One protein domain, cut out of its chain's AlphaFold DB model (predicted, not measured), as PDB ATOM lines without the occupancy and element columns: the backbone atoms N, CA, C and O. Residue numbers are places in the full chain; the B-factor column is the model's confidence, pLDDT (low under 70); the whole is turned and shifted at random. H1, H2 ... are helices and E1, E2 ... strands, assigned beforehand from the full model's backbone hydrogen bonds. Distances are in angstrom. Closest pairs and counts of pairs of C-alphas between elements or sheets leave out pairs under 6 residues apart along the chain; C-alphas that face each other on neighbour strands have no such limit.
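This is residues 11 to 204 of the 1031 residues of an uncharacterized protein of Flavobacteriaceae bacterium (UniProt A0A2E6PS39). What is the main picture? It is a sandwich of two twisted sheets partly face to face: the larger, E4 E3 E6 E7 E8, is curled like part of a barrel, and the smaller, E1 E2 E5, has its strands at 37 degrees to those of the larger. H2 covers the larger sheet's face turned away from the smaller, H3 folds back from H2, H4 packs on both sheets, and H1, H5 and H6 lie toward the end far from E8. What is it made of? The 194 printed residues have six named helices and eight named strands in the order E1 E2 H1 E3 H2 H3 E4 H4 E5 E6 H5 H6 E7 E8, a mixed class, and both sheets are antiparallel in the orders named. The whole is compact, with a radius of gyration of the C-alphas of 17.8 A and spans of 51 by 46 by 28 A.

How do the strands of the larger sheet pair? E3, residues 57 to 65, and E6, residues 151 to 160, are antiparallel neighbours, with N 60 and O 157 within hydrogen-bond range at 2.9 A. The edge strand E4, residues 101 to 107, is antiparallel to E3, with N 61 and O 104 at 2.9 A. E7, residues 189 to 197, is staggered: its residues 189 to 195 pair with E6, N 191 and O 154 at 2.9 A, and its residues 195 to 197 with the edge strand E8, residues 200 to 202, in a hairpin, N 197 and O 200 at 2.8 A. How does the smaller sheet stand to it? E2, residues 27 to 36, is the inner strand between E1, residues 11 to 19, its hairpin partner with N 17 and O 29 at 2.8 A, and E5, residues 131 to 140, with N 32 and O 135 at 2.9 A. In the sandwich the facing parts are 8.4 A centre to centre; the closest C-alphas of E4 and E5 are those of Ala 104 and Val 139, 5.1 A. Which helices are on the sheets? H2, residues 66 to 74, is on the larger sheet at a height over the sheet of 8.9 A and runs along the strands, its line at 8 degrees to E3 on the local plane. H4, residues 108 to 114, is on both sheets and only just touches H1, residues 48 to 54, with 3 pairs of C-alphas within 8 A, the closest Ser 54 and Arg 109 at 4.8 A. How do the other helices meet? H3, residues 78 to 95, only grazes the larger sheet and makes a helical hairpin with H2, touching it with residues 80 to 84 alone, the closest C-alphas being those of Ala 74 and Leu 80, 6.4 A. H3 touches H6, residues 180 to 183, with C-alphas 79 and 183 closest at 4.1 A, and H5, residues 162 to 168, is close to H6 but not clearly touching, with C-alphas 162 and 181 closest at 6.3 A. Each O i to N i+4 pair is within hydrogen-bond range in H4 and H5, but 1 of 3 in H1, with 2 of 4 O i to N i+3 pairs, 3 of 5 in H2 and 9 of 14 in H3; H6 is too short for such a pair.

Where do the named elements begin and end? E1 begins at C-alpha 11, (-31.755, 27.006, 22.289), and bends by 63 degrees at residue 14; E8 ends at C-alpha 202, (-32.079, 48.717, 35.346). How long are the longer ones? From first to last C-alpha E5 measures 29.4 A, E6 28.9 A, E2 28.6 A, E3 25.9 A and H3 22.6 A, with a kink of 74 degrees near residue 89 in H3.

How far does it reach? The two C-alphas farthest apart are those of Gly 170 and Asn 198, 56.0 A, and the printed part has no cut. Where are the long links and low confidence? The links E2 to H1, H4 to E5 and H5 to H6 are long. The mean pLDDT of the printed part is 82.6, and it is under 70 at residues 48 to 49, 51, 89 to 99 and 115 to 128.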
ATOM      1  N   LEU A  11     -30.876  25.920  21.875       89.75
ATOM      2  CA  LEU A  11     -31.755  27.006  22.289       89.75
ATOM      3  C   LEU A  11     -30.955  28.304  22.400       89.75
ATOM      4  O   LEU A  11     -29.920  28.352  23.056       89.75
ATOM      5  N   THR A  12     -31.453  29.377  21.799       88.75
ATOM      6  CA  THR A  12     -30.885  30.722  21.935       88.75
ATOM      7  C   THR A  12     -31.997  31.737  22.147       88.75
ATOM      8  O   THR A  12     -33.064  31.633  21.556       88.75
ATOM      9  N   THR A  13     -31.769  32.746  22.978       91.00
ATOM     10  CA  THR A  13     -32.718  33.849  23.182       91.00
ATOM     11  C   THR A  13     -32.359  35.033  22.291       91.00
ATOM     12  O   THR A  13     -31.195  35.435  22.211       91.00
ATOM     13  N   LYS A  14     -33.369  35.602  21.626       86.25
ATOM     14  CA  LYS A  14     -33.227  36.718  20.683       86.25
ATOM     15  C   LYS A  14     -33.578  38.047  21.340       86.25
ATOM     16  O   LYS A  14     -32.786  38.985  21.288       86.25
ATOM     17  N   ARG A  15     -34.747  38.106  21.977       89.12
ATOM     18  CA  ARG A  15     -35.289  39.304  22.617       89.12
ATOM     19  C   ARG A  15     -36.010  38.918  23.896       89.12
ATOM     20  O   ARG A  15     -36.721  37.922  23.936       89.12
ATOM     21  N   ILE A  16     -35.810  39.708  24.936       93.62
ATOM     22  CA  ILE A  16     -36.404  39.512  26.248       93.62
ATOM     23  C   ILE A  16     -37.008  40.846  26.671       93.62
ATOM     24  O   ILE A  16     -36.311  41.857  26.678       93.62
ATOM     25  N   VAL A  17     -38.295  40.864  27.002       92.88
ATOM     26  CA  VAL A  17     -39.003  42.061  27.470       92.88
ATOM     27  C   VAL A  17     -39.485  41.811  28.889       92.88
ATOM     28  O   VAL A  17     -40.295  40.916  29.120       92.88
ATOM     29  N   VAL A  18     -38.989  42.601  29.836       93.88
ATOM     30  CA  VAL A  18     -39.450  42.606  31.224       93.88
ATOM     31  C   VAL A  18     -40.533  43.669  31.355       93.88
ATOM     32  O   VAL A  18     -40.237  44.864  31.309       93.88
ATOM     33  N   SER A  19     -41.790  43.246  31.488       91.25
ATOM     34  CA  SER A  19     -42.918  44.171  31.577       91.25
ATOM     35  C   SER A  19     -43.506  44.196  32.983       91.25
ATOM     36  O   SER A  19     -43.875  43.165  33.549       91.25
ATOM     37  N   THR A  20     -43.618  45.405  33.536       83.69
ATOM     38  CA  THR A  20     -44.223  45.667  34.853       83.69
ATOM     39  C   THR A  20     -45.393  46.641  34.786       83.69
ATOM     40  O   THR A  20     -45.921  47.038  35.824       83.69
ATOM     41  N   ASN A  21     -45.805  47.038  33.580       77.25
ATOM     42  CA  ASN A  21     -46.796  48.096  33.359       77.25
ATOM     43  C   ASN A  21     -48.165  47.785  33.974       77.25
ATOM     44  O   ASN A  21     -48.934  48.693  34.281       77.25
ATOM     45  N   ASN A  22     -48.466  46.504  34.185       76.56
ATOM     46  CA  ASN A  22     -49.647  46.069  34.903       76.56
ATOM     47  C   ASN A  22     -49.224  45.234  36.124       76.56
ATOM     48  O   ASN A  22     -48.762  44.105  35.948       76.56
ATOM     49  N   PRO A  23     -49.422  45.735  37.357       73.75
ATOM     50  CA  PRO A  23     -49.120  44.992  38.580       73.75
ATOM     51  C   PRO A  23     -49.817  43.626  38.657       73.75
ATOM     52  O   PRO A  23     -49.308  42.708  39.290       73.75
ATOM     53  N   ALA A  24     -50.970  43.459  37.992       75.06
ATOM     54  CA  ALA A  24     -51.693  42.187  37.944       75.06
ATOM     55  C   ALA A  24     -51.118  41.184  36.920       75.06
ATOM     56  O   ALA A  24     -51.464  40.000  36.960       75.06
ATOM     57  N   SER A  25     -50.257  41.635  36.004       82.31
ATOM     58  CA  SER A  25     -49.663  40.825  34.937       82.31
ATOM     59  C   SER A  25     -48.208  41.230  34.688       82.31
ATOM     60  O   SER A  25     -47.862  41.685  33.600       82.31
ATOM     61  N   GLN A  26     -47.360  41.090  35.704       92.12
ATOM     62  CA  GLN A  26     -45.911  41.176  35.518       92.12
ATOM     63  C   GLN A  26     -45.417  39.892  34.841       92.12
ATOM     64  O   GLN A  26     -45.754  38.788  35.289       92.12
ATOM     65  N   PHE A  27     -44.651  40.026  33.761       94.69
ATOM     66  CA  PHE A  27     -44.104  38.895  33.010       94.69
ATOM     67  C   PHE A  27     -42.762  39.241  32.348       94.69
ATOM     68  O   PHE A  27     -42.459  40.405  32.072       94.69
ATOM     69  N   VAL A  28     -41.970  38.209  32.064       95.62
ATOM     70  CA  VAL A  28     -40.852  38.244  31.121       95.62
ATOM     71  C   VAL A  28     -41.309  37.574  29.833       95.62
ATOM     72  O   VAL A  28     -41.522  36.364  29.806       95.62
ATOM     73  N   LYS A  29     -41.445  38.341  28.752       94.94
ATOM     74  CA  LYS A  29     -41.684  37.782  27.420       94.94
ATOM     75  C   LYS A  29     -40.351  37.444  26.775       94.94
ATOM     76  O   LYS A  29     -39.468  38.296  26.691       94.94
ATOM     77  N   VAL A  30     -40.213  36.209  26.315       94.69
ATOM     78  CA  VAL A  30     -38.982  35.664  25.753       94.69
ATOM     79  C   VAL A  30     -39.235  35.228  24.317       94.69
ATOM     80  O   VAL A  30     -39.987  34.293  24.068       94.69
ATOM     81  N   GLU A  31     -38.576  35.893  23.374       92.44
ATOM     82  CA  GLU A  31     -38.455  35.454  21.986       92.44
ATOM     83  C   GLU A  31     -37.188  34.601  21.856       92.44
ATOM     84  O   GLU A  31     -36.079  35.056  22.178       92.44
ATOM     85  N   PHE A  32     -37.325  33.369  21.376       92.44
ATOM     86  CA  PHE A  32     -36.225  32.412  21.283       92.44
ATOM     87  C   PHE A  32     -36.153  31.734  19.911       92.44
ATOM     88  O   PHE A  32     -37.101  31.729  19.129       92.44
ATOM     89  N   LEU A  33     -34.975  31.190  19.615       90.31
ATOM     90  CA  LEU A  33     -34.662  30.430  18.416       90.31
ATOM     91  C   LEU A  33     -34.130  29.057  18.808       90.31
ATOM     92  O   LEU A  33     -33.274  28.944  19.690       90.31
ATOM     93  N   ILE A  34     -34.585  28.039  18.092       89.62
ATOM     94  CA  ILE A  34     -34.047  26.685  18.150       89.62
ATOM     95  C   ILE A  34     -33.259  26.456  16.871       89.62
ATOM     96  O   ILE A  34     -33.816  26.559  15.779       89.62
ATOM     97  N   ARG A  35     -31.967  26.174  17.013       87.00
ATOM     98  CA  ARG A  35     -31.023  26.108  15.895       87.00
ATOM     99  C   ARG A  35     -30.496  24.702  15.698       87.00
ATOM    100  O   ARG A  35     -30.171  24.033  16.675       87.00
ATOM    101  N   SER A  36     -30.322  24.284  14.448       85.31
ATOM    102  CA  SER A  36     -29.677  23.009  14.119       85.31
ATOM    103  C   SER A  36     -28.452  23.193  13.227       85.31
ATOM    104  O   SER A  36     -28.468  23.964  12.264       85.31
ATOM    105  N   LYS A  37     -27.389  22.451  13.555       82.50
ATOM    106  CA  LYS A  37     -26.139  22.371  12.782       82.50
ATOM    107  C   LYS A  37     -26.173  21.287  11.703       82.50
ATOM    108  O   LYS A  37     -25.192  21.112  10.988       82.50
ATOM    109  N   GLU A  38     -27.269  20.540  11.579       83.56
ATOM    110  CA  GLU A  38     -27.350  19.456  10.602       83.56
ATOM    111  C   GLU A  38     -27.370  20.013   9.165       83.56
ATOM    112  O   GLU A  38     -28.307  20.735   8.810       83.56
ATOM    113  N   PRO A  39     -26.389  19.657   8.311       78.19
ATOM    114  CA  PRO A  39     -26.259  20.169   6.943       78.19
ATOM    115  C   PRO A  39     -27.230  19.475   5.969       78.19
ATOM    116  O   PRO A  39     -26.888  19.169   4.827       78.19
ATOM    117  N   THR A  40     -28.435  19.147   6.430       79.56
ATOM    118  CA  THR A  40     -29.506  18.553   5.625       79.56
ATOM    119  C   THR A  40     -30.466  19.640   5.143       79.56
ATOM    120  O   THR A  40     -30.430  20.770   5.613       79.56
ATOM    121  N   THR A  41     -31.353  19.323   4.195       75.25
ATOM    122  CA  THR A  41     -32.391  20.264   3.724       75.25
ATOM    123  C   THR A  41     -33.416  20.625   4.800       75.25
ATOM    124  O   THR A  41     -34.033  21.679   4.717       75.25
ATOM    125  N   LEU A  42     -33.593  19.751   5.791       75.12
ATOM    126  CA  LEU A  42     -34.340  19.982   7.023       75.12
ATOM    127  C   LEU A  42     -33.712  19.100   8.100       75.12
ATOM    128  O   LEU A  42     -33.505  17.903   7.857       75.12
ATOM    129  N   SER A  43     -33.376  19.672   9.254       79.88
ATOM    130  CA  SER A  43     -32.809  18.901  10.362       79.88
ATOM    131  C   SER A  43     -33.762  17.782  10.792       79.88
ATOM    132  O   SER A  43     -34.974  17.974  10.815       79.88
ATOM    133  N   THR A  44     -33.218  16.615  11.124       83.44
ATOM    134  CA  THR A  44     -33.948  15.446  11.624       83.44
ATOM    135  C   THR A  44     -34.813  15.794  12.831       83.44
ATOM    136  O   THR A  44     -35.962  15.376  12.880       83.44
ATOM    137  N   TRP A  45     -34.328  16.659  13.726       80.06
ATOM    138  CA  TRP A  45     -35.081  17.187  14.871       80.06
ATOM    139  C   TRP A  45     -36.303  18.020  14.479       80.06
ATOM    140  O   TRP A  45     -37.212  18.186  15.284       80.06
ATOM    141  N   LEU A  46     -36.319  18.557  13.260       77.00
ATOM    142  CA  LEU A  46     -37.377  19.417  12.735       77.00
ATOM    143  C   LEU A  46     -38.289  18.685  11.737       77.00
ATOM    144  O   LEU A  46     -39.191  19.299  11.174       77.00
ATOM    145  N   GLN A  47     -38.047  17.396  11.476       80.12
ATOM    146  CA  GLN A  47     -38.876  16.574  10.593       80.12
ATOM    147  C   GLN A  47     -40.030  15.920  11.363       80.12
ATOM    148  O   GLN A  47     -39.856  15.459  12.491       80.12
ATOM    149  N   ASP A  48     -41.179  15.751  10.701       68.94
ATOM    150  CA  ASP A  48     -42.357  15.058  11.253       68.94
ATOM    151  C   ASP A  48     -42.066  13.612  11.698       68.94
ATOM    152  O   ASP A  48     -42.752  13.062  12.556       68.94
ATOM    153  N   SER A  49     -41.035  12.971  11.144       64.56
ATOM    154  CA  SER A  49     -40.602  11.620  11.531       64.56
ATOM    155  C   SER A  49     -39.999  11.555  12.940       64.56
ATOM    156  O   SER A  49     -40.001  10.487  13.546       64.56
ATOM    157  N   PHE A  50     -39.530  12.682  13.484       71.06
ATOM    158  CA  PHE A  50     -39.048  12.811  14.864       71.06
ATOM    159  C   PHE A  50     -40.169  13.224  15.842       71.06
ATOM    160  O   PHE A  50     -39.926  13.424  17.035       71.06
ATOM    161  N   SER A  51     -41.417  13.316  15.356       63.53
ATOM    162  CA  SER A  51     -42.587  13.777  16.122       63.53
ATOM    163  C   SER A  51     -42.901  12.962  17.375       63.53
ATOM    164  O   SER A  51     -43.564  13.471  18.275       63.53
ATOM    165  N   GLU A  52     -42.428  11.718  17.481       77.75
ATOM    166  CA  GLU A  52     -42.651  10.921  18.689       77.75
ATOM    167  C   GLU A  52     -41.932  11.536  19.898       77.75
ATOM    168  O   GLU A  52     -42.548  11.668  20.952       77.75
ATOM    169  N   TYR A  53     -40.690  12.014  19.740       84.31
ATOM    170  CA  TYR A  53     -39.919  12.620  20.833       84.31
ATOM    171  C   TYR A  53     -40.244  14.096  21.077       84.31
ATOM    172  O   TYR A  53     -40.040  14.584  22.189       84.31
ATOM    173  N   SER A  54     -40.773  14.813  20.081       87.25
ATOM    174  CA  SER A  54     -41.087  16.243  20.229       87.25
ATOM    175  C   SER A  54     -42.195  16.518  21.252       87.25
ATOM    176  O   SER A  54     -42.224  17.605  21.825       87.25
ATOM    177  N   ASN A  55     -43.053  15.529  21.539       87.94
ATOM    178  CA  ASN A  55     -44.049  15.599  22.618       87.94
ATOM    179  C   ASN A  55     -43.417  15.616  24.013       87.94
ATOM    180  O   ASN A  55     -44.009  16.148  24.946       87.94
ATOM    181  N   TYR A  56     -42.242  15.002  24.159       91.81
ATOM    182  CA  TYR A  56     -41.585  14.825  25.452       91.81
ATOM    183  C   TYR A  56     -40.429  15.800  25.647       91.81
ATOM    184  O   TYR A  56     -39.881  15.868  26.737       91.81
ATOM    185  N   LEU A  57     -40.016  16.545  24.623       91.81
ATOM    186  CA  LEU A  57     -38.967  17.546  24.764       91.81
ATOM    187  C   LEU A  57     -39.597  18.885  25.137       91.81
ATOM    188  O   LEU A  57     -40.361  19.444  24.361       91.81
ATOM    189  N   ASN A  58     -39.267  19.410  26.310       93.19
ATOM    190  CA  ASN A  58     -39.780  20.682  26.803       93.19
ATOM    191  C   ASN A  58     -38.711  21.763  26.729       93.19
ATOM    192  O   ASN A  58     -37.535  21.521  26.997       93.19
ATOM    193  N   ILE A  59     -39.142  22.977  26.414       94.75
ATOM    194  CA  ILE A  59     -38.334  24.187  26.502       94.75
ATOM    195  C   ILE A  59     -38.802  24.921  27.744       94.75
ATOM    196  O   ILE A  59     -39.946  25.368  27.795       94.75
ATOM    197  N   ALA A  60     -37.946  25.003  28.755       94.44
ATOM    198  CA  ALA A  60     -38.278  25.615  30.032       94.44
ATOM    199  C   ALA A  60     -37.515  26.926  30.201       94.44
ATOM    200  O   ALA A  60     -36.322  26.985  29.907       94.44
ATOM    201  N   PHE A  61     -38.201  27.943  30.717       95.25
ATOM    202  CA  PHE A  61     -37.630  29.225  31.100       95.25
ATOM    203  C   PHE A  61     -37.954  29.533  32.560       95.25
ATOM    204  O   PHE A  61     -39.119  29.532  32.955       95.25
ATOM    205  N   PHE A  62     -36.918  29.814  33.343       94.25
ATOM    206  CA  PHE A  62     -36.974  30.176  34.753       94.25
ATOM    207  C   PHE A  62     -36.556  31.628  34.925       94.25
ATOM    208  O   PHE A  62     -35.483  32.018  34.465       94.25
ATOM    209  N   VAL A  63     -37.370  32.409  35.626       93.88
ATOM    210  CA  VAL A  63     -36.988  33.735  36.113       93.88
ATOM    211  C   VAL A  63     -36.616  33.601  37.583       93.88
ATOM    212  O   VAL A  63     -37.358  33.005  38.365       93.88
ATOM    213  N   LEU A  64     -35.437  34.110  37.923       92.38
ATOM    214  CA  LEU A  64     -34.702  33.809  39.145       92.38
ATOM    215  C   LEU A  64     -34.170  35.098  39.788       92.38
ATOM    216  O   LEU A  64     -33.717  35.995  39.076       92.38
ATOM    217  N   ASP A  65     -34.191  35.195  41.117       92.38
ATOM    218  CA  ASP A  65     -33.522  36.273  41.863       92.38
ATOM    219  C   ASP A  65     -32.103  35.875  42.314       92.38
ATOM    220  O   ASP A  65     -31.682  34.725  42.146       92.38
ATOM    221  N   GLN A  66     -31.355  36.798  42.934       84.81
ATOM    222  CA  GLN A  66     -29.995  36.498  43.407       84.81
ATOM    223  C   GLN A  66     -29.918  35.383  44.472       84.81
ATOM    224  O   GLN A  66     -28.859  34.791  44.656       84.81
ATOM    225  N   SER A  67     -31.011  35.066  45.177       80.19
ATOM    226  CA  SER A  67     -31.021  34.007  46.200       80.19
ATOM    227  C   SER A  67     -31.004  32.597  45.598       80.19
ATOM    228  O   SER A  67     -30.774  31.608  46.294       80.19
ATOM    229  N   THR A  68     -31.230  32.498  44.287       74.69
ATOM    230  CA  THR A  68     -31.386  31.233  43.560       74.69
ATOM    231  C   THR A  68     -30.159  30.852  42.720       74.69
ATOM    232  O   THR A  68     -30.220  29.907  41.937       74.69
ATOM    233  N   GLU A  69     -29.012  31.511  42.913       70.38
ATOM    234  CA  GLU A  69     -27.762  31.210  42.192       70.38
ATOM    235  C   GLU A  69     -27.323  29.739  42.362       70.38
ATOM    236  O   GLU A  69     -26.990  29.063  41.394       70.38
ATOM    237  N   VAL A  70     -27.476  29.176  43.566       71.12
ATOM    238  CA  VAL A  70     -27.208  27.747  43.841       71.12
ATOM    239  C   VAL A  70     -28.151  26.819  43.060       71.12
ATOM    240  O   VAL A  70     -27.786  25.704  42.686       71.12
ATOM    241  N   PHE A  71     -29.386  27.256  42.810       77.88
ATOM    242  CA  PHE A  71     -30.333  26.502  41.990       77.88
ATOM    243  C   PHE A  71     -29.945  26.564  40.506       77.88
ATOM    244  O   PHE A  71     -30.020  25.548  39.817       77.88
ATOM    245  N   ALA A  72     -29.453  27.713  40.037       79.12
ATOM    246  CA  ALA A  72     -28.903  27.857  38.694       79.12
ATOM    247  C   ALA A  72     -27.726  26.900  38.446       79.12
ATOM    248  O   ALA A  72     -27.677  26.276  37.390       79.12
ATOM    249  N   GLU A  73     -26.824  26.727  39.419       75.38
ATOM    250  CA  GLU A  73     -25.717  25.761  39.337       75.38
ATOM    251  C   GLU A  73     -26.217  24.320  39.159       75.38
ATOM    252  O   GLU A  73     -25.738  23.600  38.285       75.38
ATOM    253  N   ALA A  74     -27.230  23.902  39.927       79.31
ATOM    254  CA  ALA A  74     -27.812  22.564  39.798       79.31
ATOM    255  C   ALA A  74     -28.481  22.339  38.430       79.31
ATOM    256  O   ALA A  74     -28.502  21.216  37.926       79.31
ATOM    257  N   LEU A  75     -29.009  23.403  37.817       84.56
ATOM    258  CA  LEU A  75     -29.568  23.361  36.470       84.56
ATOM    259  C   LEU A  75     -28.497  23.326  35.374       84.56
ATOM    260  O   LEU A  75     -28.840  23.076  34.225       84.56
ATOM    261  N   GLN A  76     -27.214  23.554  35.658       78.88
ATOM    262  CA  GLN A  76     -26.186  23.500  34.614       78.88
ATOM    263  C   GLN A  76     -25.941  22.070  34.119       78.88
ATOM    264  O   GLN A  76     -25.841  21.870  32.907       78.88
ATOM    265  N   ASP A  77     -25.940  21.084  35.021       81.44
ATOM    266  CA  ASP A  77     -25.748  19.665  34.699       81.44
ATOM    267  C   ASP A  77     -27.041  19.041  34.138       81.44
ATOM    268  O   ASP A  77     -28.008  18.881  34.892       81.44
ATOM    269  N   PRO A  78     -27.084  18.641  32.847       82.56
ATOM    270  CA  PRO A  78     -28.265  18.019  32.251       82.56
ATOM    271  C   PRO A  78     -28.795  16.836  33.062       82.56
ATOM    272  O   PRO A  78     -29.995  16.757  33.284       82.56
ATOM    273  N   SER A  79     -27.913  15.984  33.596       81.44
ATOM    274  CA  SER A  79     -28.306  14.790  34.356       81.44
ATOM    275  C   SER A  79     -29.003  15.106  35.683       81.44
ATOM    276  O   SER A  79     -29.725  14.270  36.231       81.44
ATOM    277  N   LEU A  80     -28.808  16.320  36.203       83.25
ATOM    278  CA  LEU A  80     -29.423  16.792  37.437       83.25
ATOM    279  C   LEU A  80     -30.633  17.689  37.181       83.25
ATOM    280  O   LEU A  80     -31.486  17.771  38.063       83.25
ATOM    281  N   ARG A  81     -30.763  18.315  36.002       86.69
ATOM    282  CA  ARG A  81     -31.848  19.265  35.679       86.69
ATOM    283  C   ARG A  81     -33.220  18.695  35.937       86.69
ATOM    284  O   ARG A  81     -34.023  19.321  36.617       86.69
ATOM    285  N   TYR A  82     -33.485  17.500  35.430       85.25
ATOM    286  CA  TYR A  82     -34.791  16.887  35.594       85.25
ATOM    287  C   TYR A  82     -35.147  16.652  37.065       85.25
ATOM    288  O   TYR A  82     -36.253  16.959  37.511       85.25
ATOM    289  N   ARG A  83     -34.182  16.173  37.855       83.62
ATOM    290  CA  ARG A  83     -34.351  15.998  39.301       83.62
ATOM    291  C   ARG A  83     -34.471  17.336  40.012       83.62
ATOM    292  O   ARG A  83     -35.305  17.459  40.902       83.62
ATOM    293  N   ALA A  84     -33.690  18.338  39.623       83.06
ATOM    294  CA  ALA A  84     -33.777  19.693  40.147       83.06
ATOM    295  C   ALA A  84     -35.180  20.268  39.900       83.06
ATOM    296  O   ALA A  84     -35.806  20.726  40.847       83.06
ATOM    297  N   MET A  85     -35.723  20.115  38.686       83.94
ATOM    298  CA  MET A  85     -37.083  20.513  38.307       83.94
ATOM    299  C   MET A  85     -38.172  19.755  39.075       83.94
ATOM    300  O   MET A  85     -39.111  20.361  39.586       83.94
ATOM    301  N   ALA A  86     -38.046  18.432  39.199       80.81
ATOM    302  CA  ALA A  86     -38.999  17.613  39.947       80.81
ATOM    303  C   ALA A  86     -38.936  17.879  41.462       80.81
ATOM    304  O   ALA A  86     -39.923  17.717  42.178       80.81
ATOM    305  N   SER A  87     -37.770  18.291  41.963       76.19
ATOM    306  CA  SER A  87     -37.526  18.523  43.383       76.19
ATOM    307  C   SER A  87     -37.735  19.963  43.819       76.19
ATOM    308  O   SER A  87     -37.629  20.195  45.018       76.19
ATOM    309  N   ILE A  88     -38.085  20.920  42.949       74.75
ATOM    310  CA  ILE A  88     -38.185  22.325  43.379       74.75
ATOM    311  C   ILE A  88     -39.198  22.499  44.525       74.75
ATOM    312  O   ILE A  88     -38.899  23.149  45.528       74.75
ATOM    313  N   ALA A  89     -40.341  21.807  44.449       65.31
ATOM    314  CA  ALA A  89     -41.335  21.780  45.525       65.31
ATOM    315  C   ALA A  89     -40.794  21.160  46.835       65.31
ATOM    316  O   ALA A  89     -41.166  21.577  47.930       65.31
ATOM    317  N   ASN A  90     -39.880  20.189  46.737       64.38
ATOM    318  CA  ASN A  90     -39.268  19.508  47.882       64.38
ATOM    319  C   ASN A  90     -38.050  20.264  48.449       64.38
ATOM    320  O   ASN A  90     -37.822  20.237  49.656       64.38
ATOM    321  N   LEU A  91     -37.276  20.959  47.611       61.38
ATOM    322  CA  LEU A  91     -36.121  21.772  48.006       61.38
ATOM    323  C   LEU A  91     -36.556  22.965  48.862       61.38
ATOM    324  O   LEU A  91     -35.930  23.230  49.889       61.38
ATOM    325  N   GLN A  92     -37.675  23.605  48.503       60.50
ATOM    326  CA  GLN A  92     -38.316  24.633  49.332       60.50
ATOM    327  C   GLN A  92     -38.731  24.087  50.712       60.50
ATOM    328  O   GLN A  92     -38.590  24.774  51.723       60.50
ATOM    329  N   ALA A  93     -39.204  22.836  50.782       57.16
ATOM    330  CA  ALA A  93     -39.607  22.204  52.039       57.16
ATOM    331  C   ALA A  93     -38.415  21.779  52.920       57.16
ATOM    332  O   ALA A  93     -38.517  21.813  54.146       57.16
ATOM    333  N   LEU A  94     -37.288  21.386  52.316       53.44
ATOM    334  CA  LEU A  94     -36.119  20.849  53.024       53.44
ATOM    335  C   LEU A  94     -35.174  21.922  53.575       53.44
ATOM    336  O   LEU A  94     -34.594  21.717  54.640       53.44
ATOM    337  N   ARG A  95     -34.986  23.043  52.868       58.34
ATOM    338  CA  ARG A  95     -34.018  24.084  53.268       58.34
ATOM    339  C   ARG A  95     -34.619  25.209  54.108       58.34
ATOM    340  O   ARG A  95     -33.873  25.996  54.674       58.34
ATOM    341  N   GLY A  96     -35.948  25.305  54.196       60.09
ATOM    342  CA  GLY A  96     -36.630  26.415  54.879       60.09
ATOM    343  C   GLY A  96     -36.469  27.776  54.182       60.09
ATOM    344  O   GLY A  96     -37.062  28.759  54.621       60.09
ATOM    345  N   GLU A  97     -35.709  27.829  53.088       63.69
ATOM    346  CA  GLU A  97     -35.528  28.986  52.221       63.69
ATOM    347  C   GLU A  97     -36.599  28.961  51.125       63.69
ATOM    348  O   GLU A  97     -36.754  27.981  50.390       63.69
ATOM    349  N   ARG A  98     -37.374  30.044  51.020       61.69
ATOM    350  CA  ARG A  98     -38.336  30.220  49.930       61.69
ATOM    351  C   ARG A  98     -37.587  30.730  48.707       61.69
ATOM    352  O   ARG A  98     -37.437  31.937  48.557       61.69
ATOM    353  N   TYR A  99     -37.140  29.822  47.844       68.00
ATOM    354  CA  TYR A  99     -36.687  30.193  46.504       68.00
ATOM    355  C   TYR A  99     -37.838  30.901  45.779       68.00
ATOM    356  O   TYR A  99     -38.880  30.278  45.554       68.00
ATOM    357  N   LYS A 100     -37.669  32.191  45.465       77.19
ATOM    358  CA  LYS A 100     -38.616  32.969  44.661       77.19
ATOM    359  C   LYS A 100     -38.252  32.759  43.193       77.19
ATOM    360  O   LYS A 100     -37.269  33.309  42.706       77.19
ATOM    361  N   TYR A 101     -39.014  31.919  42.506       79.62
ATOM    362  CA  TYR A 101     -38.840  31.685  41.080       79.62
ATOM    363  C   TYR A 101     -40.200  31.595  40.409       79.62
ATOM    364  O   TYR A 101     -41.189  31.178  41.013       79.62
ATOM    365  N   ASP A 102     -40.219  31.922  39.130       86.44
ATOM    366  CA  ASP A 102     -41.345  31.629  38.266       86.44
ATOM    367  C   ASP A 102     -40.847  30.876  37.033       86.44
ATOM    368  O   ASP A 102     -39.708  31.048  36.590       86.44
ATOM    369  N   VAL A 103     -41.685  29.988  36.503       91.25
ATOM    370  CA  VAL A 103     -41.328  29.108  35.389       91.25
ATOM    371  C   VAL A 103     -42.456  29.048  34.373       91.25
ATOM    372  O   VAL A 103     -43.630  28.952  34.734       91.25
ATOM    373  N   ALA A 104     -42.087  29.050  33.098       92.88
ATOM    374  CA  ALA A 104     -42.960  28.655  32.006       92.88
ATOM    375  C   ALA A 104     -42.247  27.608  31.152       92.88
ATOM    376  O   ALA A 104     -41.018  27.600  31.050       92.88
ATOM    377  N   HIS A 105     -43.016  26.707  30.556       93.06
ATOM    378  CA  HIS A 105     -42.493  25.740  29.606       93.06
ATOM    379  C   HIS A 105     -43.433  25.608  28.415       93.06
ATOM    380  O   HIS A 105     -44.638  25.813  28.546       93.06
ATOM    381  N   VAL A 106     -42.860  25.262  27.270       92.62
ATOM    382  CA  VAL A 106     -43.569  24.970  26.026       92.62
ATOM    383  C   VAL A 106     -43.019  23.665  25.467       92.62
ATOM    384  O   VAL A 106     -41.807  23.427  25.521       92.62
ATOM    385  N   SER A 107     -43.894  22.789  24.976       91.38
ATOM    386  CA  SER A 107     -43.430  21.547  24.352       91.38
ATOM    387  C   SER A 107     -42.756  21.859  23.018       91.38
ATOM    388  O   SER A 107     -43.146  22.780  22.298       91.38
ATOM    389  N   PHE A 108     -41.740  21.089  22.652       90.88
ATOM    390  CA  PHE A 108     -41.047  21.276  21.386       90.88
ATOM    391  C   PHE A 108     -42.004  21.071  20.209       90.88
ATOM    392  O   PHE A 108     -41.953  21.831  19.249       90.88
ATOM    393  N   ARG A 109     -42.946  20.127  20.321       90.94
ATOM    394  CA  ARG A 109     -44.038  19.960  19.356       90.94
ATOM    395  C   ARG A 109     -44.875  21.222  19.174       90.94
ATOM    396  O   ARG A 109     -45.137  21.596  18.041       90.94
ATOM    397  N   GLU A 110     -45.273  21.879  20.256       87.56
ATOM    398  CA  GLU A 110     -46.048  23.120  20.176       87.56
ATOM    399  C   GLU A 110     -45.260  24.228  19.462       87.56
ATOM    400  O   GLU A 110     -45.828  24.981  18.675       87.56
ATOM    401  N   VAL A 111     -43.937  24.285  19.654       88.88
ATOM    402  CA  VAL A 111     -43.070  25.197  18.891       88.88
ATOM    403  C   VAL A 111     -42.973  24.802  17.416       88.88
ATOM    404  O   VAL A 111     -42.936  25.684  16.567       88.88
ATOM    405  N   LEU A 112     -42.965  23.508  17.078       85.81
ATOM    406  CA  LEU A 112     -43.008  23.055  15.681       85.81
ATOM    407  C   LEU A 112     -44.351  23.382  15.005       85.81
ATOM    408  O   LEU A 112     -44.370  23.737  13.831       85.81
ATOM    409  N   GLU A 113     -45.462  23.271  15.737       84.69
ATOM    410  CA  GLU A 113     -46.817  23.517  15.222       84.69
ATOM    411  C   GLU A 113     -47.133  25.016  15.084       84.69
ATOM    412  O   GLU A 113     -47.804  25.416  14.131       84.69
ATOM    413  N   ASN A 114     -46.637  25.850  16.006       77.88
ATOM    414  CA  ASN A 114     -46.908  27.293  16.038       77.88
ATOM    415  C   ASN A 114     -45.769  28.156  15.472       77.88
ATOM    416  O   ASN A 114     -45.963  29.345  15.212       77.88
ATOM    417  N   GLY A 115     -44.570  27.596  15.329       63.69
ATOM    418  CA  GLY A 115     -43.376  28.328  14.931       63.69
ATOM    419  C   GLY A 115     -43.333  28.635  13.439       63.69
ATOM    420  O   GLY A 115     -43.714  27.833  12.587       63.69
ATOM    421  N   PHE A 116     -42.785  29.800  13.097       58.53
ATOM    422  CA  PHE A 116     -42.380  30.087  11.724       58.53
ATOM    423  C   PHE A 116     -41.026  29.413  11.472       58.53
ATOM    424  O   PHE A 116     -40.006  29.841  12.015       58.53
ATOM    425  N   SER A 117     -41.003  28.349  10.666       53.50
ATOM    426  CA  SER A 117     -39.756  27.716  10.224       53.50
ATOM    427  C   SER A 117     -39.137  28.516   9.079       53.50
ATOM    428  O   SER A 117     -39.790  28.729   8.052       53.50
ATOM    429  N   THR A 118     -37.872  28.911   9.202       46.72
ATOM    430  CA  THR A 118     -37.121  29.529   8.101       46.72
ATOM    431  C   THR A 118     -35.942  28.640   7.723       46.72
ATOM    432  O   THR A 118     -35.095  28.336   8.558       46.72
ATOM    433  N   SER A 119     -35.860  28.245   6.451       46.28
ATOM    434  CA  SER A 119     -34.732  27.474   5.896       46.28
ATOM    435  C   SER A 119     -33.502  28.333   5.568       46.28
ATOM    436  O   SER A 119     -32.508  27.826   5.054       46.28
ATOM    437  N   ILE A 120     -33.575  29.640   5.830       49.34
ATOM    438  CA  ILE A 120     -32.460  30.578   5.731       49.34
ATOM    439  C   ILE A 120     -32.137  30.996   7.171       49.34
ATOM    440  O   ILE A 120     -33.052  31.482   7.842       49.34
ATOM    441  N   PRO A 121     -30.900  30.797   7.666       46.81
ATOM    442  CA  PRO A 121     -30.529  31.202   9.017       46.81
ATOM    443  C   PRO A 121     -30.813  32.694   9.200       46.81
ATOM    444  O   PRO A 121     -30.371  33.527   8.411       46.81
ATOM    445  N   VAL A 122     -31.563  33.038  10.247       49.22
ATOM    446  CA  VAL A 122     -32.027  34.414  10.507       49.22
ATOM    447  C   VAL A 122     -30.878  35.293  11.020       49.22
ATOM    448  O   VAL A 122     -30.998  36.513  11.105       49.22
ATOM    449  N   THR A 123     -29.729  34.693  11.343       48.56
ATOM    450  CA  THR A 123     -28.514  35.417  11.723       48.56
ATOM    451  C   THR A 123     -27.400  35.244  10.697       48.56
ATOM    452  O   THR A 123     -26.729  34.215  10.687       48.56
ATOM    453  N   ASP A 124     -27.127  36.310   9.938       43.22
ATOM    454  CA  ASP A 124     -26.048  36.460   8.939       43.22
ATOM    455  C   ASP A 124     -24.607  36.239   9.474       43.22
ATOM    456  O   ASP A 124     -23.634  36.385   8.735       43.22
ATOM    457  N   LEU A 125     -24.426  35.914  10.760       41.81
ATOM    458  CA  LEU A 125     -23.117  35.916  11.430       41.81
ATOM    459  C   LEU A 125     -22.550  34.548  11.809       41.81
ATOM    460  O   LEU A 125     -21.380  34.476  12.184       41.81
ATOM    461  N   SER A 126     -23.330  33.473  11.750       52.88
ATOM    462  CA  SER A 126     -22.845  32.135  12.102       52.88
ATOM    463  C   SER A 126     -23.017  31.198  10.919       52.88
ATOM    464  O   SER A 126     -24.128  30.762  10.636       52.88
ATOM    465  N   VAL A 127     -21.905  30.892  10.254       54.50
ATOM    466  CA  VAL A 127     -21.833  30.075   9.029       54.50
ATOM    467  C   VAL A 127     -22.236  28.605   9.271       54.50
ATOM    468  O   VAL A 127     -22.429  27.858   8.318       54.50
ATOM    469  N   ASP A 128     -22.418  28.202  10.534       66.88
ATOM    470  CA  ASP A 128     -22.532  26.795  10.942       66.88
ATOM    471  C   ASP A 128     -23.960  26.325  11.291       66.88
ATOM    472  O   ASP A 128     -24.133  25.175  11.693       66.88
ATOM    473  N   TYR A 129     -24.987  27.180  11.183       73.50
ATOM    474  CA  TYR A 129     -26.382  26.787  11.444       73.50
ATOM    475  C   TYR A 129     -27.200  26.819  10.156       73.50
ATOM    476  O   TYR A 129     -27.193  27.815   9.434       73.50
ATOM    477  N   TYR A 130     -27.909  25.725   9.885       76.56
ATOM    478  CA  TYR A 130     -28.652  25.538   8.636       76.56
ATOM    479  C   TYR A 130     -30.159  25.739   8.802       76.56
ATOM    480  O   TYR A 130     -30.832  26.055   7.826       76.56
ATOM    481  N   HIS A 131     -30.685  25.574  10.022       80.12
ATOM    482  CA  HIS A 131     -32.121  25.650  10.303       80.12
ATOM    483  C   HIS A 131     -32.392  26.411  11.592       80.12
ATOM    484  O   HIS A 131     -31.783  26.086  12.615       80.12
ATOM    485  N   ASP A 132     -33.358  27.330  11.540       83.44
ATOM    486  CA  ASP A 132     -33.853  28.092  12.686       83.44
ATOM    487  C   ASP A 132     -35.380  27.933  12.809       83.44
ATOM    488  O   ASP A 132     -36.116  28.062  11.824       83.44
ATOM    489  N   ILE A 133     -35.863  27.696  14.031       85.75
ATOM    490  CA  ILE A 133     -37.289  27.772  14.380       85.75
ATOM    491  C   ILE A 133     -37.492  28.833  15.446       85.75
ATOM    492  O   ILE A 133     -36.813  28.832  16.473       85.75
ATOM    493  N   TYR A 134     -38.443  29.724  15.193       87.88
ATOM    494  CA  TYR A 134     -38.805  30.799  16.100       87.88
ATOM    495  C   TYR A 134     -39.940  30.395  17.042       87.88
ATOM    496  O   TYR A 134     -40.932  29.812  16.605       87.88
ATOM    497  N   GLY A 135     -39.815  30.773  18.314       88.81
ATOM    498  CA  GLY A 135     -40.866  30.639  19.317       88.81
ATOM    499  C   GLY A 135     -40.913  31.834  20.265       88.81
ATOM    500  O   GLY A 135     -39.948  32.591  20.402       88.81
ATOM    501  N   GLU A 136     -42.051  31.997  20.933       92.44
ATOM    502  CA  GLU A 136     -42.234  32.972  22.005       92.44
ATOM    503  C   GLU A 136     -42.886  32.323  23.228       92.44
ATOM    504  O   GLU A 136     -43.679  31.391  23.100       92.44
ATOM    505  N   ILE A 137     -42.535  32.803  24.420       94.69
ATOM    506  CA  ILE A 137     -43.131  32.358  25.681       94.69
ATOM    507  C   ILE A 137     -43.148  33.498  26.697       94.69
ATOM    508  O   ILE A 137     -42.238  34.327  26.734       94.69
ATOM    509  N   GLU A 138     -44.178  33.545  27.536       95.06
ATOM    510  CA  GLU A 138     -44.287  34.503  28.635       95.06
ATOM    511  C   GLU A 138     -44.109  33.787  29.974       95.06
ATOM    512  O   GLU A 138     -44.864  32.877  30.315       95.06
ATOM    513  N   VAL A 139     -43.104  34.208  30.741       95.75
ATOM    514  CA  VAL A 139     -42.869  33.731  32.105       95.75
ATOM    515  C   VAL A 139     -43.498  34.734  33.072       95.75
ATOM    516  O   VAL A 139     -43.032  35.873  33.121       95.75
ATOM    517  N   PRO A 140     -44.551  34.385  33.833       93.06
ATOM    518  CA  PRO A 140     -45.093  35.297  34.843       93.06
ATOM    519  C   PRO A 140     -44.013  35.617  35.886       93.06
ATOM    520  O   PRO A 140     -43.169  34.776  36.130       93.06
ATOM    521  N   ILE A 141     -44.025  36.796  36.510       93.19
ATOM    522  CA  ILE A 141     -43.083  37.154  37.591       93.19
ATOM    523  C   ILE A 141     -43.875  37.493  38.860       93.19
ATOM    524  O   ILE A 141     -43.820  38.603  39.380       93.19
ATOM    525  N   LYS A 142     -44.728  36.575  39.314       88.81
ATOM    526  CA  LYS A 142     -45.652  36.846  40.428       88.81
ATOM    527  C   LYS A 142     -45.021  36.591  41.791       88.81
ATOM    528  O   LYS A 142     -45.516  37.113  42.786       88.81
ATOM    529  N   GLN A 143     -43.992  35.747  41.851       86.88
ATOM    530  CA  GLN A 143     -43.384  35.312  43.108       86.88
ATOM    531  C   GLN A 143     -42.152  36.134  43.492       86.88
ATOM    532  O   GLN A 143     -41.707  36.055  44.639       86.88
ATOM    533  N   ILE A 144     -41.608  36.917  42.558       89.38
ATOM    534  CA  ILE A 144     -40.406  37.722  42.764       89.38
ATOM    535  C   ILE A 144     -40.811  39.160  43.064       89.38
ATOM    536  O   ILE A 144     -41.448  39.829  42.254       89.38
ATOM    537  N   ASP A 145     -40.411  39.636  44.238       90.88
ATOM    538  CA  ASP A 145     -40.609  41.025  44.628       90.88
ATOM    539  C   ASP A 145     -39.481  41.886  44.049       90.88
ATOM    540  O   ASP A 145     -38.348  41.854  44.536       90.88
ATOM    541  N   LEU A 146     -39.789  42.639  42.993       90.69
ATOM    542  CA  LEU A 146     -38.818  43.486  42.302       90.69
ATOM    543  C   LEU A 146     -38.237  44.597  43.202       90.69
ATOM    544  O   LEU A 146     -37.177  45.133  42.887       90.69
ATOM    545  N   GLU A 147     -38.873  44.951  44.323       89.12
ATOM    546  CA  GLU A 147     -38.343  45.973  45.237       89.12
ATOM    547  C   GLU A 147     -37.201  45.431  46.119       89.12
ATOM    548  O   GLU A 147     -36.258  46.163  46.464       89.12
ATOM    549  N   GLU A 148     -37.247  44.135  46.442       91.75
ATOM    550  CA  GLU A 148     -36.315  43.460  47.354       91.75
ATOM    551  C   GLU A 148     -35.078  42.878  46.658       91.75
ATOM    552  O   GLU A 148     -34.079  42.588  47.320       91.75
ATOM    553  N   ILE A 149     -35.117  42.700  45.338       92.56
ATOM    554  CA  ILE A 149     -34.018  42.065  44.606       92.56
ATOM    555  C   ILE A 149     -32.936  43.064  44.189       92.56
ATOM    556  O   ILE A 149     -33.188  44.249  43.946       92.56
ATOM    557  N   ASP A 150     -31.720  42.543  44.067       93.75
ATOM    558  CA  ASP A 150     -30.573  43.233  43.488       93.75
ATOM    559  C   ASP A 150     -30.366  42.817  42.034       93.75
ATOM    560  O   ASP A 150     -29.896  43.619  41.227       93.75
ATOM    561  N   ARG A 151     -30.708  41.570  41.684       92.94
ATOM    562  CA  ARG A 151     -30.561  41.034  40.332       92.94
ATOM    563  C   ARG A 151     -31.727  40.129  39.956       92.94
ATOM    564  O   ARG A 151     -32.217  39.358  40.777       92.94
ATOM    565  N   LEU A 152     -32.142  40.231  38.695       93.81
ATOM    566  CA  LEU A 152     -33.147  39.371  38.078       93.81
ATOM    567  C   LEU A 152     -32.513  38.632  36.905       93.81
ATOM    568  O   LEU A 152     -31.965  39.265  36.005       93.81
ATOM    569  N   HIS A 153     -32.618  37.314  36.888       92.81
ATOM    570  CA  HIS A 153     -31.972  36.429  35.927       92.81
ATOM    571  C   HIS A 153     -33.018  35.632  35.146       92.81
ATOM    572  O   HIS A 153     -34.078  35.307  35.677       92.81
ATOM    573  N   LEU A 154     -32.706  35.289  33.899       93.94
ATOM    574  CA  LEU A 154     -33.442  34.329  33.087       93.94
ATOM    575  C   LEU A 154     -32.536  33.145  32.783       93.94
ATOM    576  O   LEU A 154     -31.420  33.317  32.293       93.94
ATOM    577  N   ILE A 155     -33.051  31.948  33.020       92.56
ATOM    578  CA  ILE A 155     -32.431  30.692  32.621       92.56
ATOM    579  C   ILE A 155     -33.363  29.985  31.657       92.56
ATOM    580  O   ILE A 155     -34.553  29.883  31.926       92.56
ATOM    581  N   GLY A 156     -32.834  29.479  30.552       93.12
ATOM    582  CA  GLY A 156     -33.592  28.683  29.592       93.12
ATOM    583  C   GLY A 156     -32.841  27.418  29.209       93.12
ATOM    584  O   GLY A 156     -31.616  27.416  29.170       93.12
ATOM    585  N   PHE A 157     -33.547  26.332  28.926       93.12
ATOM    586  CA  PHE A 157     -32.938  25.119  28.375       93.12
ATOM    587  C   PHE A 157     -33.993  24.213  27.742       93.12
ATOM    588  O   PHE A 157     -35.190  24.336  28.005       93.12
ATOM    589  N   MET A 158     -33.530  23.269  26.923       92.69
ATOM    590  CA  MET A 158     -34.346  22.168  26.407       92.69
ATOM    591  C   MET A 158     -34.083  20.910  27.235       92.69
ATOM    592  O   MET A 158     -32.923  20.608  27.522       92.69
ATOM    593  N   HIS A 159     -35.123  20.178  27.626       92.75
ATOM    594  CA  HIS A 159     -34.985  18.959  28.422       92.75
ATOM    595  C   HIS A 159     -36.106  17.957  28.162       92.75
ATOM    596  O   HIS A 159     -37.257  18.344  27.973       92.75
ATOM    597  N   MET A 160     -35.783  16.666  28.192       91.44
ATOM    598  CA  MET A 160     -36.762  15.590  28.075       91.44
ATOM    599  C   MET A 160     -37.602  15.436  29.357       91.44
ATOM    600  O   MET A 160     -37.070  15.400  30.467       91.44
ATOM    601  N   ASP A 161     -38.918  15.321  29.210       91.12
ATOM    602  CA  ASP A 161     -39.865  14.915  30.244       91.12
ATOM    603  C   ASP A 161     -39.887  13.390  30.341       91.12
ATOM    604  O   ASP A 161     -40.652  12.684  29.675       91.12
ATOM    605  N   VAL A 162     -38.980  12.890  31.175       90.12
ATOM    606  CA  VAL A 162     -38.742  11.459  31.350       90.12
ATOM    607  C   VAL A 162     -39.965  10.751  31.939       90.12
ATOM    608  O   VAL A 162     -40.265   9.637  31.524       90.12
ATOM    609  N   ASP A 163     -40.715  11.381  32.850       89.06
ATOM    610  CA  ASP A 163     -41.896  10.752  33.465       89.06
ATOM    611  C   ASP A 163     -43.023  10.568  32.447       89.06
ATOM    612  O   ASP A 163     -43.680   9.524  32.453       89.06
ATOM    613  N   SER A 164     -43.274  11.566  31.594       90.44
ATOM    614  CA  SER A 164     -44.285  11.448  30.535       90.44
ATOM    615  C   SER A 164     -43.867  10.404  29.502       90.44
ATOM    616  O   SER A 164     -44.652   9.511  29.185       90.44
ATOM    617  N   TYR A 165     -42.602  10.430  29.074       92.31
ATOM    618  CA  TYR A 165     -42.070   9.443  28.137       92.31
ATOM    619  C   TYR A 165     -42.155   8.008  28.677       92.31
ATOM    620  O   TYR A 165     -42.722   7.135  28.024       92.31
ATOM    621  N   LEU A 166     -41.629   7.745  29.879       91.50
ATOM    622  CA  LEU A 166     -41.625   6.399  30.462       91.50
ATOM    623  C   LEU A 166     -43.046   5.881  30.698       91.50
ATOM    624  O   LEU A 166     -43.322   4.711  30.431       91.50
ATOM    625  N   ARG A 167     -43.960   6.753  31.138       91.44
ATOM    626  CA  ARG A 167     -45.374   6.413  31.331       91.44
ATOM    627  C   ARG A 167     -46.032   5.963  30.032       91.44
ATOM    628  O   ARG A 167     -46.711   4.938  30.040       91.44
ATOM    629  N   ASP A 168     -45.787   6.673  28.937       92.06
ATOM    630  CA  ASP A 168     -46.351   6.339  27.627       92.06
ATOM    631  C   ASP A 168     -45.708   5.076  27.031       92.06
ATOM    632  O   ASP A 168     -46.365   4.317  26.319       92.06
ATOM    633  N   GLN A 169     -44.464   4.767  27.417       92.38
ATOM    634  CA  GLN A 169     -43.808   3.483  27.140       92.38
ATOM    635  C   GLN A 169     -44.237   2.346  28.094       92.38
ATOM    636  O   GLN A 169     -43.736   1.224  27.986       92.38
ATOM    637  N   GLY A 170     -45.145   2.602  29.044       93.69
ATOM    638  CA  GLY A 170     -45.603   1.614  30.025       93.69
ATOM    639  C   GLY A 170     -44.539   1.203  31.051       93.69
ATOM    640  O   GLY A 170     -44.643   0.133  31.653       93.69
ATOM    641  N   GLN A 171     -43.508   2.026  31.244       92.50
ATOM    642  CA  GLN A 171     -42.422   1.806  32.192       92.50
ATOM    643  C   GLN A 171     -42.666   2.608  33.477       92.50
ATOM    644  O   GLN A 171     -43.036   3.780  33.449       92.50
ATOM    645  N   LEU A 172     -42.460   1.969  34.631       86.69
ATOM    646  CA  LEU A 172     -42.481   2.645  35.928       86.69
ATOM    647  C   LEU A 172     -41.064   3.104  36.268       86.69
ATOM    648  O   LEU A 172     -40.142   2.291  36.298       86.69
ATOM    649  N   ARG A 173     -40.906   4.396  36.551       85.50
ATOM    650  CA  ARG A 173     -39.627   4.973  36.961       85.50
ATOM    651  C   ARG A 173     -39.309   4.617  38.415       85.50
ATOM    652  O   ARG A 173     -40.136   4.832  39.300       85.50
ATOM    653  N   ASP A 174     -38.094   4.130  38.668       86.50
ATOM    654  CA  ASP A 174     -37.526   4.093  40.019       86.50
ATOM    655  C   ASP A 174     -36.861   5.451  40.305       86.50
ATOM    656  O   ASP A 174     -35.858   5.772  39.666       86.50
ATOM    657  N   PRO A 175     -37.372   6.260  41.252       81.25
ATOM    658  CA  PRO A 175     -36.823   7.587  41.537       81.25
ATOM    659  C   PRO A 175     -35.371   7.559  42.047       81.25
ATOM    660  O   PRO A 175     -34.709   8.596  42.064       81.25
ATOM    661  N   ASN A 176     -34.857   6.399  42.471       84.00
ATOM    662  CA  ASN A 176     -33.491   6.268  42.979       84.00
ATOM    663  C   ASN A 176     -32.460   5.978  41.880       84.00
ATOM    664  O   ASN A 176     -31.270   6.218  42.089       84.00
ATOM    665  N   ILE A 177     -32.886   5.490  40.713       85.31
ATOM    666  CA  ILE A 177     -31.995   5.149  39.599       85.31
ATOM    667  C   ILE A 177     -31.947   6.338  38.636       85.31
ATOM    668  O   ILE A 177     -32.982   6.882  38.265       85.31
ATOM    669  N   ILE A 178     -30.742   6.792  38.272       82.31
ATOM    670  CA  ILE A 178     -30.569   7.834  37.246       82.31
ATOM    671  C   ILE A 178     -30.856   7.178  35.900       82.31
ATOM    672  O   ILE A 178     -30.060   6.360  35.431       82.31
ATOM    673  N   ASP A 179     -32.007   7.494  35.311       86.94
ATOM    674  CA  ASP A 179     -32.318   7.043  33.960       86.94
ATOM    675  C   ASP A 179     -31.419   7.808  32.970       86.94
ATOM    676  O   ASP A 179     -31.304   9.029  33.078       86.94
ATOM    677  N   PRO A 180     -30.763   7.145  32.001       86.06
ATOM    678  CA  PRO A 180     -29.985   7.835  30.975       86.06
ATOM    679  C   PRO A 180     -30.770   8.930  30.236       86.06
ATOM    680  O   PRO A 180     -30.171   9.918  29.812       86.06
ATOM    681  N   MET A 181     -32.096   8.795  30.109       85.69
ATOM    682  CA  MET A 181     -32.974   9.818  29.531       85.69
ATOM    683  C   MET A 181     -32.999  11.118  30.349       85.69
ATOM    684  O   MET A 181     -33.256  12.177  29.787       85.69
ATOM    685  N   GLU A 182     -32.660  11.080  31.647       86.75
ATOM    686  CA  GLU A 182     -32.518  12.288  32.478       86.75
ATOM    687  C   GLU A 182     -31.362  13.173  32.009       86.75
ATOM    688  O   GLU A 182     -31.333  14.340  32.362       86.75
ATOM    689  N   SER A 183     -30.427  12.654  31.209       85.00
ATOM    690  CA  SER A 183     -29.337  13.451  30.627       85.00
ATOM    691  C   SER A 183     -29.674  14.050  29.255       85.00
ATOM    692  O   SER A 183     -28.867  14.795  28.697       85.00
ATOM    693  N   VAL A 184     -30.851  13.740  28.695       85.69
ATOM    694  CA  VAL A 184     -31.270  14.218  27.371       85.69
ATOM    695  C   VAL A 184     -31.796  15.649  27.485       85.69
ATOM    696  O   VAL A 184     -32.957  15.897  27.818       85.69
ATOM    697  N   GLY A 185     -30.924  16.604  27.172       83.56
ATOM    698  CA  GLY A 185     -31.233  18.029  27.149       83.56
ATOM    699  C   GLY A 185     -30.219  18.841  26.345       83.56
ATOM    700  O   GLY A 185     -29.129  18.368  26.029       83.56
ATOM    701  N   GLY A 186     -30.604  20.069  26.001       83.00
ATOM    702  CA  GLY A 186     -29.766  21.019  25.268       83.00
ATOM    703  C   GLY A 186     -28.838  21.814  26.176       83.00
ATOM    704  O   GLY A 186     -28.764  21.586  27.380       83.00
ATOM    705  N   GLU A 187     -28.136  22.793  25.624       82.81
ATOM    706  CA  GLU A 187     -27.361  23.734  26.435       82.81
ATOM    707  C   GLU A 187     -28.285  24.626  27.285       82.81
ATOM    708  O   GLU A 187     -29.446  24.869  26.936       82.81
ATOM    709  N   LEU A 188     -27.770  25.081  28.429       86.25
ATOM    710  CA  LEU A 188     -28.441  26.060  29.276       86.25
ATOM    711  C   LEU A 188     -28.047  27.461  28.815       86.25
ATOM    712  O   LEU A 188     -26.864  27.776  28.715       86.25
ATOM    713  N   ILE A 189     -29.044  28.302  28.575       88.88
ATOM    714  CA  ILE A 189     -28.868  29.729  28.341       88.88
ATOM    715  C   ILE A 189     -29.106  30.496  29.633       88.88
ATOM    716  O   ILE A 189     -29.979  30.155  30.431       88.88
ATOM    717  N   TYR A 190     -28.321  31.549  29.820       88.56
ATOM    718  CA  TYR A 190     -28.386  32.422  30.979       88.56
ATOM    719  C   TYR A 190     -28.330  33.878  30.519       88.56
ATOM    720  O   TYR A 190     -27.435  34.264  29.765       88.56
ATOM    721  N   ASP A 191     -29.276  34.689  30.984       90.12
ATOM    722  CA  ASP A 191     -29.363  36.115  30.688       90.12
ATOM    723  C   ASP A 191     -29.640  36.911  31.969       90.12
ATOM    724  O   ASP A 191     -30.621  36.673  32.671       90.12
ATOM    725  N   LEU A 192     -28.795  37.900  32.267       91.62
ATOM    726  CA  LEU A 192     -29.056  38.864  33.336       91.62
ATOM    727  C   LEU A 192     -30.050  39.917  32.832       91.62
ATOM    728  O   LEU A 192     -29.749  40.673  31.904       91.62
ATOM    729  N   LEU A 193     -31.239  39.950  33.433       94.25
ATOM    730  CA  LEU A 193     -32.340  40.807  33.008       94.25
ATOM    731  C   LEU A 193     -32.241  42.209  33.609       94.25
ATOM    732  O   LEU A 193     -32.236  43.203  32.883       94.25
ATOM    733  N   LEU A 194     -32.155  42.285  34.938       94.31
ATOM    734  CA  LEU A 194     -32.117  43.537  35.694       94.31
ATOM    735  C   LEU A 194     -31.024  43.484  36.760       94.31
ATOM    736  O   LEU A 194     -30.781  42.435  37.350       94.31
ATOM    737  N   GLU A 195     -30.410  44.629  37.035       93.56
ATOM    738  CA  GLU A 195     -29.456  44.833  38.125       93.56
ATOM    739  C   GLU A 195     -29.749  46.160  38.837       93.56
ATOM    740  O   GLU A 195     -30.066  47.171  38.201       93.56
ATOM    741  N   LYS A 196     -29.659  46.166  40.167       92.50
ATOM    742  CA  LYS A 196     -29.919  47.337  41.001       92.50
ATOM    743  C   LYS A 196     -28.718  48.275  40.969       92.50
ATOM    744  O   LYS A 196     -27.671  48.007  41.548       92.50
ATOM    745  N   ILE A 197     -28.886  49.414  40.303       85.88
ATOM    746  CA  ILE A 197     -27.875  50.464  40.170       85.88
ATOM    747  C   ILE A 197     -28.432  51.732  40.808       85.88
ATOM    748  O   ILE A 197     -29.428  52.292  40.347       85.88
ATOM    749  N   ASN A 198     -27.779  52.200  41.876       87.56
ATOM    750  CA  ASN A 198     -28.221  53.351  42.672       87.56
ATOM    751  C   ASN A 198     -29.659  53.188  43.201       87.56
ATOM    752  O   ASN A 198     -30.468  54.109  43.120       87.56
ATOM    753  N   GLY A 199     -29.989  51.989  43.689       87.00
ATOM    754  CA  GLY A 199     -31.301  51.674  44.264       87.00
ATOM    755  C   GLY A 199     -32.409  51.371  43.250       87.00
ATOM    756  O   GLY A 199     -33.459  50.899  43.665       87.00
ATOM    757  N   ASN A 200     -32.174  51.567  41.949       85.81
ATOM    758  CA  ASN A 200     -33.152  51.291  40.894       85.81
ATOM    759  C   ASN A 200     -32.745  50.061  40.082       85.81
ATOM    760  O   ASN A 200     -31.589  49.962  39.671       85.81
ATOM    761  N   LEU A 201     -33.689  49.162  39.803       90.19
ATOM    762  CA  LEU A 201     -33.470  48.072  38.855       90.19
ATOM    763  C   LEU A 201     -33.389  48.627  37.433       90.19
ATOM    764  O   LEU A 201     -34.308  49.296  36.963       90.19
ATOM    765  N   LYS A 202     -32.288  48.338  36.744       90.38
ATOM    766  CA  LYS A 202     -32.079  48.717  35.346       90.38
ATOM    767  C   LYS A 202     -31.613  47.514  34.546       90.38
ATOM    768  O   LYS A 202     -30.942  46.632  35.077       90.38
ATOM    769  N   THR A 203     -31.901  47.508  33.251       89.62
ATOM    770  CA  THR A 203     -31.209  46.597  32.337       89.62
ATOM    771  C   THR A 203     -29.735  46.990  32.264       89.62
ATOM    772  O   THR A 203     -29.379  48.175  32.286       89.62
ATOM    773  N   GLN A 204     -28.843  46.003  32.178       86.62
ATOM    774  CA  GLN A 204     -27.432  46.300  31.954       86.62
ATOM    775  C   GLN A 204     -27.270  46.986  30.602       86.62
ATOM    776  O   GLN A 204     -27.739  46.465  29.599       86.62
TER     777      GLN A 204